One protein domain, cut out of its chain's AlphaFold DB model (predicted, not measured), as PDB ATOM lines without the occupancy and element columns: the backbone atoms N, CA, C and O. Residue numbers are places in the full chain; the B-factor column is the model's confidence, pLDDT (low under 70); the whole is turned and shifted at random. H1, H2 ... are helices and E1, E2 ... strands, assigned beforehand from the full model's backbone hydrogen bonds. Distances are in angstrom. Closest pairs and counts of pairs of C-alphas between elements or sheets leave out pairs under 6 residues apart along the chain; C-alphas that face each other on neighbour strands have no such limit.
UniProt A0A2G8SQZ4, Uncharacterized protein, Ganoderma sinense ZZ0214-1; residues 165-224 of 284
ATOM      1  N   ASP A 165     372.854 214.229 339.991       50.88
ATOM      2  CA  ASP A 165     372.266 215.547 340.281       50.88
ATOM      3  C   ASP A 165     371.308 215.582 341.485       50.88
ATOM      4  O   ASP A 165     370.707 216.616 341.785       50.88
ATOM      5  N   HIS A 166     371.116 214.467 342.196       48.62
ATOM      6  CA  HIS A 166     369.981 214.340 343.111       48.62
ATOM      7  C   HIS A 166     370.222 214.638 344.597       48.62
ATOM      8  O   HIS A 166     369.238 214.626 345.324       48.62
ATOM      9  N   ASN A 167     371.417 214.983 345.096       48.41
ATOM     10  CA  ASN A 167     371.565 215.318 346.536       48.41
ATOM     11  C   ASN A 167     372.753 216.203 346.942       48.41
ATOM     12  O   ASN A 167     372.937 216.439 348.135       48.41
ATOM     13  N   THR A 168     373.563 216.707 346.018       47.31
ATOM     14  CA  THR A 168     374.497 217.775 346.378       47.31
ATOM     15  C   THR A 168     373.686 219.055 346.522       47.31
ATOM     16  O   THR A 168     373.219 219.611 345.534       47.31
ATOM     17  N   LEU A 169     373.474 219.499 347.762       52.38
ATOM     18  CA  LEU A 169     373.235 220.914 348.034       52.38
ATOM     19  C   LEU A 169     374.484 221.641 347.523       52.38
ATOM     20  O   LEU A 169     375.516 221.632 348.187       52.38
ATOM     21  N   ILE A 170     374.430 222.121 346.278       56.59
ATOM     22  CA  ILE A 170     375.559 222.814 345.642       56.59
ATOM     23  C   ILE A 170     375.736 224.179 346.306       56.59
ATOM     24  O   ILE A 170     376.860 224.609 346.544       56.59
ATOM     25  N   ASP A 171     374.616 224.813 346.646       58.56
ATOM     26  CA  ASP A 171     374.571 226.089 347.335       58.56
ATOM     27  C   ASP A 171     373.364 226.124 348.281       58.56
ATOM     28  O   ASP A 171     372.327 225.505 348.016       58.56
ATOM     29  N   VAL A 172     373.506 226.831 349.398       66.25
ATOM     30  CA  VAL A 172     372.438 227.057 350.373       66.25
ATOM     31  C   VAL A 172     372.105 228.539 350.346       66.25
ATOM     32  O   VAL A 172     372.690 229.342 351.074       66.25
ATOM     33  N   LYS A 173     371.119 228.903 349.522       70.00
ATOM     34  CA  LYS A 173     370.522 230.238 349.566       70.00
ATOM     35  C   LYS A 173     369.723 230.353 350.862       70.00
ATOM     36  O   LYS A 173     368.666 229.743 351.003       70.00
ATOM     37  N   LYS A 174     370.245 231.118 351.822       70.69
ATOM     38  CA  LYS A 174     369.470 231.494 353.006       70.69
ATOM     39  C   LYS A 174     368.361 232.437 352.566       70.69
ATOM     40  O   LYS A 174     368.631 233.444 351.914       70.69
ATOM     41  N   LEU A 175     367.132 232.090 352.916       67.81
ATOM     42  CA  LEU A 175     366.013 233.013 352.804       67.81
ATOM     43  C   LEU A 175     366.114 234.061 353.913       67.81
ATOM     44  O   LEU A 175     366.913 233.907 354.845       67.81
ATOM     45  N   SER A 176     365.366 235.154 353.760       66.06
ATOM     46  CA  SER A 176     365.245 236.208 354.770       66.06
ATOM     47  C   SER A 176     365.035 235.602 356.161       66.06
ATOM     48  O   SER A 176     364.500 234.504 356.309       66.06
ATOM     49  N   ALA A 177     365.542 236.293 357.183       59.78
ATOM     50  CA  ALA A 177     365.684 235.775 358.540       59.78
ATOM     51  C   ALA A 177     364.336 235.673 359.278       59.78
ATOM     52  O   ALA A 177     364.111 236.350 360.279       59.78
ATOM     53  N   SER A 178     363.441 234.822 358.792       63.84
ATOM     54  CA  SER A 178     362.285 234.354 359.539       63.84
ATOM     55  C   SER A 178     362.823 233.524 360.706       63.84
ATOM     56  O   SER A 178     363.454 232.485 360.510       63.84
ATOM     57  N   GLN A 179     362.678 234.037 361.930       74.19
ATOM     58  CA  GLN A 179     363.064 233.291 363.126       74.19
ATOM     59  C   GLN A 179     362.122 232.099 363.278       74.19
ATOM     60  O   GLN A 179     360.904 232.274 363.235       74.19
ATOM     61  N   ALA A 180     362.699 230.908 363.449       76.31
ATOM     62  CA  ALA A 180     361.931 229.718 363.776       76.31
ATOM     63  C   ALA A 180     361.132 229.966 365.056       76.31
ATOM     64  O   ALA A 180     361.690 230.413 366.062       76.31
ATOM     65  N   LYS A 181     359.833 229.696 364.997       79.62
ATOM     66  CA  LYS A 181     358.985 229.604 366.180       79.62
ATOM     67  C   LYS A 181     359.239 228.262 366.860       79.62
ATOM     68  O   LYS A 181     359.664 227.305 366.212       79.62
ATOM     69  N   ASP A 182     358.931 228.192 368.151       75.12
ATOM     70  CA  ASP A 182     359.168 226.992 368.966       75.12
ATOM     71  C   ASP A 182     358.480 225.734 368.391       75.12
ATOM     72  O   ASP A 182     359.023 224.637 368.498       75.12
ATOM     73  N   ASN A 183     357.356 225.911 367.680       81.69
ATOM     74  CA  ASN A 183     356.529 224.828 367.137       81.69
ATOM     75  C   ASN A 183     356.432 224.859 365.600       81.69
ATOM     76  O   ASN A 183     355.370 224.598 365.041       81.69
ATOM     77  N   ASP A 184     357.501 225.228 364.891       85.56
ATOM     78  CA  ASP A 184     357.486 225.188 363.424       85.56
ATOM     79  C   ASP A 184     357.748 223.784 362.862       85.56
ATOM     80  O   ASP A 184     358.678 223.076 363.259       85.56
ATOM     81  N   ALA A 185     356.967 223.403 361.852       86.75
ATOM     82  CA  ALA A 185     357.236 222.230 361.036       86.75
ATOM     83  C   ALA A 185     358.260 222.559 359.943       86.75
ATOM     84  O   ALA A 185     358.218 223.623 359.324       86.75
ATOM     85  N   LEU A 186     359.145 221.603 359.654       88.44
ATOM     86  CA  LEU A 186     360.045 221.678 358.506       88.44
ATOM     87  C   LEU A 186     359.358 221.106 357.265       88.44
ATOM     88  O   LEU A 186     359.058 219.913 357.190       88.44
ATOM     89  N   LEU A 187     359.155 221.958 356.268       87.62
ATOM     90  CA  LEU A 187     358.576 221.613 354.979       87.62
ATOM     91  C   LEU A 187     359.692 221.445 353.948       87.62
ATOM     92  O   LEU A 187     360.408 222.389 353.619       87.62
ATOM     93  N   PHE A 188     359.825 220.233 353.412       86.81
ATOM     94  CA  PHE A 188     360.768 219.931 352.338       86.81
ATOM     95  C   PHE A 188     360.050 220.008 350.995       86.81
ATOM     96  O   PHE A 188     359.192 219.180 350.693       86.81
ATOM     97  N   ILE A 189     360.425 220.978 350.166       86.56
ATOM     98  CA  ILE A 189     359.792 221.223 348.869       86.56
ATOM     99  C   ILE A 189     360.796 220.947 347.764       86.56
ATOM    100  O   ILE A 189     361.919 221.442 347.786       86.56
ATOM    101  N   THR A 190     360.394 220.156 346.774       85.12
ATOM    102  CA  THR A 190     361.220 219.867 345.600       85.12
ATOM    103  C   THR A 190     360.525 220.373 344.348       85.12
ATOM    104  O   THR A 190     359.393 219.986 344.068       85.12
ATOM    105  N   VAL A 191     361.213 221.218 343.583       84.56
ATOM    106  CA  VAL A 191     360.686 221.802 342.347       84.56
ATOM    107  C   VAL A 191     361.254 221.050 341.154       84.56
ATOM    108  O   VAL A 191     362.460 220.813 341.064       84.56
ATOM    109  N   TYR A 192     360.382 220.687 340.217       82.88
ATOM    110  CA  TYR A 192     360.748 220.000 338.984       82.88
ATOM    111  C   TYR A 192     360.361 220.836 337.765       82.88
ATOM    112  O   TYR A 192     359.221 221.275 337.639       82.88
ATOM    113  N   ASN A 193     361.293 220.976 336.828       80.00
ATOM    114  CA  ASN A 193     361.072 221.582 335.526       80.00
ATOM    115  C   ASN A 193     360.784 220.507 334.480       80.00
ATOM    116  O   ASN A 193     361.454 219.473 334.416       80.00
ATOM    117  N   ARG A 194     359.812 220.775 333.607       80.12
ATOM    118  CA  ARG A 194     359.591 219.976 332.397       80.12
ATOM    119  C   ARG A 194     360.621 220.368 331.344       80.12
ATOM    120  O   ARG A 194     360.729 221.542 330.997       80.12
ATOM    121  N   LEU A 195     361.358 219.398 330.808       75.81
ATOM    122  CA  LEU A 195     362.267 219.652 329.692       75.81
ATOM    123  C   LEU A 195     361.472 219.769 328.384       75.81
ATOM    124  O   LEU A 195     360.782 218.837 327.976       75.81
ATOM    125  N   SER A 196     361.593 220.909 327.703       74.06
ATOM    126  CA  SER A 196     360.870 221.206 326.455       74.06
ATOM    127  C   SER A 196     361.202 220.246 325.306       74.06
ATOM    128  O   SER A 196     360.365 219.991 324.443       74.06
ATOM    129  N   TRP A 197     362.409 219.677 325.303       73.75
ATOM    130  CA  TRP A 197     362.931 218.820 324.234       73.75
ATOM    131  C   TRP A 197     362.697 217.317 324.459       73.75
ATOM    132  O   TRP A 197     363.117 216.494 323.648       73.75
ATOM    133  N   GLY A 198     362.003 216.929 325.532       62.81
ATOM    134  CA  GLY A 198     361.674 215.534 325.799       62.81
ATOM    135  C   GLY A 198     360.386 215.423 326.596       62.81
ATOM    136  O   GLY A 198     360.370 215.731 327.781       62.81
ATOM    137  N   GLN A 199     359.321 214.916 325.967       55.84
ATOM    138  CA  GLN A 199     357.951 214.901 326.510       55.84
ATOM    139  C   GLN A 199     357.758 214.165 327.854       55.84
ATOM    140  O   GLN A 199     356.635 214.079 328.340       55.84
ATOM    141  N   LYS A 200     358.808 213.593 328.454       63.88
ATOM    142  CA  LYS A 200     358.720 212.741 329.650       63.88
ATOM    143  C   LYS A 200     359.870 212.915 330.643       63.88
ATOM    144  O   LYS A 200     359.997 212.099 331.552       63.88
ATOM    145  N   PHE A 201     360.717 213.933 330.484       67.19
ATOM    146  CA  PHE A 201     361.814 214.168 331.422       67.19
ATOM    147  C   PHE A 201     361.503 215.361 332.322       67.19
ATOM    148  O   PHE A 201     361.388 216.500 331.865       67.19
ATOM    149  N   LEU A 202     361.369 215.066 333.615       72.50
ATOM    150  CA  LEU A 202     361.411 216.061 334.673       72.50
ATOM    151  C   LEU A 202     362.860 216.205 335.126       72.50
ATOM    152  O   LEU A 202     363.521 215.211 335.431       72.50
ATOM    153  N   LEU A 203     363.342 217.439 335.165       76.25
ATOM    154  CA  LEU A 203     364.613 217.792 335.774       76.25
ATOM    155  C   LEU A 203     364.311 218.457 337.109       76.25
ATOM    156  O   LEU A 203     363.544 219.415 337.152       76.25
ATOM    157  N   ARG A 204     364.898 217.970 338.203       79.56
ATOM    158  CA  ARG A 204     364.784 218.674 339.481       79.56
ATOM    159  C   ARG A 204     365.501 220.018 339.367       79.56
ATOM    160  O   ARG A 204     366.703 220.045 339.132       79.56
ATOM    161  N   ALA A 205     364.753 221.101 339.519       81.31
ATOM    162  CA  ALA A 205     365.260 222.463 339.436       81.31
ATOM    163  C   ALA A 205     365.931 222.883 340.747       81.31
ATOM    164  O   ALA A 205     367.042 223.402 340.740       81.31
ATOM    165  N   SER A 206     365.263 222.621 341.873       83.75
ATOM    166  CA  SER A 206     365.713 223.045 343.197       83.75
ATOM    167  C   SER A 206     365.065 222.218 344.308       83.75
ATOM    168  O   SER A 206     364.077 221.507 344.099       83.75
ATOM    169  N   GLN A 207     365.650 222.296 345.501       85.25
ATOM    170  CA  GLN A 207     365.101 221.737 346.730       85.25
ATOM    171  C   GLN A 207     365.201 222.795 347.828       85.25
ATOM    172  O   GLN A 207     366.243 223.428 347.985       85.25
ATOM    173  N   HIS A 208     364.119 222.975 348.571       84.94
ATOM    174  CA  HIS A 208     363.970 223.995 349.595       84.94
ATOM    175  C   HIS A 208     363.560 223.345 350.912       84.94
ATOM    176  O   HIS A 208     362.843 222.343 350.926       84.94
ATOM    177  N   VAL A 209     364.025 223.933 352.009       87.06
ATOM    178  CA  VAL A 209     363.539 223.641 353.355       87.06
ATOM    179  C   VAL A 209     362.957 224.938 353.881       87.06
ATOM    180  O   VAL A 209     363.661 225.948 353.906       87.06
ATOM    181  N   LEU A 210     361.682 224.907 354.242       87.06
ATOM    182  CA  LEU A 210     360.956 226.043 354.788       87.06
ATOM    183  C   LEU A 210     360.427 225.704 356.173       87.06
ATOM    184  O   LEU A 210     360.162 224.540 356.474       87.06
ATOM    185  N   LEU A 211     360.227 226.725 356.991       88.81
ATOM    186  CA  LEU A 211     359.403 226.618 358.189       88.81
ATOM    187  C   LEU A 211     357.929 226.758 357.798       88.81
ATOM    188  O   LEU A 211     357.598 227.495 356.868       88.81
ATOM    189  N   SER A 212     357.031 226.105 358.531       89.56
ATOM    190  CA  SER A 212     355.578 226.262 358.363       89.56
ATOM    191  C   SER A 212     355.093 227.702 358.505       89.56
ATOM    192  O   SER A 212     354.049 228.048 357.960       89.56
ATOM    193  N   SER A 213     355.836 228.544 359.224       87.25
ATOM    194  CA  SER A 213     355.549 229.968 359.360       87.25
ATOM    195  C   SER A 213     355.871 230.798 358.115       87.25
ATOM    196  O   SER A 213     355.477 231.963 358.072       87.25
ATOM    197  N   GLN A 214     356.636 230.263 357.158       86.81
ATOM    198  CA  GLN A 214     357.054 230.995 355.963       86.81
ATOM    199  C   GLN A 214     355.957 231.003 354.906       86.81
ATOM    200  O   GLN A 214     355.226 230.028 354.716       86.81
ATOM    201  N   SER A 215     355.858 232.120 354.193       85.94
ATOM    202  CA  SER A 215     354.868 232.289 353.133       85.94
ATOM    203  C   SER A 215     355.258 231.566 351.836       85.94
ATOM    204  O   SER A 215     356.427 231.284 351.560       85.94
ATOM    205  N   LEU A 216     354.270 231.317 350.970       85.12
ATOM    206  CA  LEU A 216     354.537 230.868 349.598       85.12
ATOM    207  C   LEU A 216     355.278 231.933 348.770       85.12
ATOM    208  O   LEU A 216     355.987 231.576 347.833       85.12
ATOM    209  N   GLY A 217     355.155 233.218 349.121       85.19
ATOM    210  CA  GLY A 217     355.950 234.297 348.523       85.19
ATOM    211  C   GLY A 217     357.444 234.106 348.791       85.19
ATOM    212  O   GLY A 217     358.243 234.076 347.859       85.19
ATOM    213  N   GLU A 218     357.818 233.811 350.040       83.50
ATOM    214  CA  GLU A 218     359.212 233.491 350.389       83.50
ATOM    215  C   GLU A 218     359.735 232.274 349.615       83.50
ATOM    216  O   GLU A 218     360.875 232.276 349.141       83.50
ATOM    217  N   LEU A 219     358.905 231.238 349.437       86.31
ATOM    218  CA  LEU A 219     359.253 230.101 348.584       86.31
ATOM    219  C   LEU A 219     359.456 230.532 347.134       86.31
ATOM    220  O   LEU A 219     360.415 230.101 346.499       86.31
ATOM    221  N   PHE A 220     358.558 231.353 346.594       86.38
ATOM    222  CA  PHE A 220     358.670 231.849 345.232       86.38
ATOM    223  C   PHE A 220     360.028 232.511 345.030       86.38
ATOM    224  O   PHE A 220     360.742 232.151 344.095       86.38
ATOM    225  N   ASP A 221     360.427 233.418 345.914       82.19
ATOM    226  CA  ASP A 221     361.700 234.152 345.839       82.19
ATOM    227  C   ASP A 221     362.937 233.269 346.054       82.19
ATOM    228  O   ASP A 221     364.047 233.580 345.595       82.19
ATOM    229  N   ALA A 222     362.745 232.119 346.700       82.75
ATOM    230  CA  ALA A 222     363.753 231.078 346.818       82.75
ATOM    231  C   ALA A 222     364.009 230.341 345.500       82.75
ATOM    232  O   ALA A 222     365.147 229.936 345.248       82.75
ATOM    233  N   ILE A 223     362.964 230.113 344.697       84.94
ATOM    234  CA  ILE A 223     363.038 229.271 343.500       84.94
ATOM    235  C   ILE A 223     363.921 229.954 342.444       84.94
ATOM    236  O   ILE A 223     363.601 231.065 342.011       84.94
ATOM    237  N   PRO A 224     364.998 229.290 341.978       78.88
ATOM    238  CA  PRO A 224     365.830 229.811 340.903       78.88
ATOM    239  C   PRO A 224     364.993 230.006 339.642       78.88
ATOM    240  O   PRO A 224     364.375 229.070 339.129       78.88
TER     241      PRO A 224
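This is residues 165 to 224 of the 284 residues of an uncharacterized protein of Ganoderma sinense ZZ0214-1 (UniProt A0A2G8SQZ4). A long, twisted hairpin of two strands, E1 and E2, makes the length of the model; after E2 the chain folds back into one short helix, H1, beside E2. Before E1, residues 165 to 185 form a long loop with no named element. The printed part has 60 residues, in the order E1, E2, H1, the strands antiparallel; the class is mixed, with 26 residues in named elements, under half. It is loose, radius of gyration of the C-alphas 13.7 A, a rod spanning 44 by 22 by 17 A.

E1, residues 186 to 194, and E2, residues 202 to 211, form a hairpin, with 160 degrees between their directions. N 189 and O 208 are within hydrogen-bond range at 2.9 A. E2 bends by 54 degrees at residue 205. H1, residues 216 to 222, comes closest to E2 at the C-alphas of Leu 219 and Leu 210, 7.6 A apart. E1 and H1 are apart. In H1 every O i to N i+4 pair is within hydrogen-bond range.

E1 measures 26.2 A from C-alpha 186 at (360.045, 221.678, 358.506); E2 measures 25.9 A. H1 measures 9.6 A and ends at C-alpha 222, (363.753, 231.078, 346.818).

The C-alphas farthest apart, of Asp 182 and Trp 197, are 45.6 A apart. The printed part has no cut. The link E1 to E2 is short and E2 to H1 tight. pLDDT is under 70 at residues 165 to 172, 175 to 178 and 198 to 201.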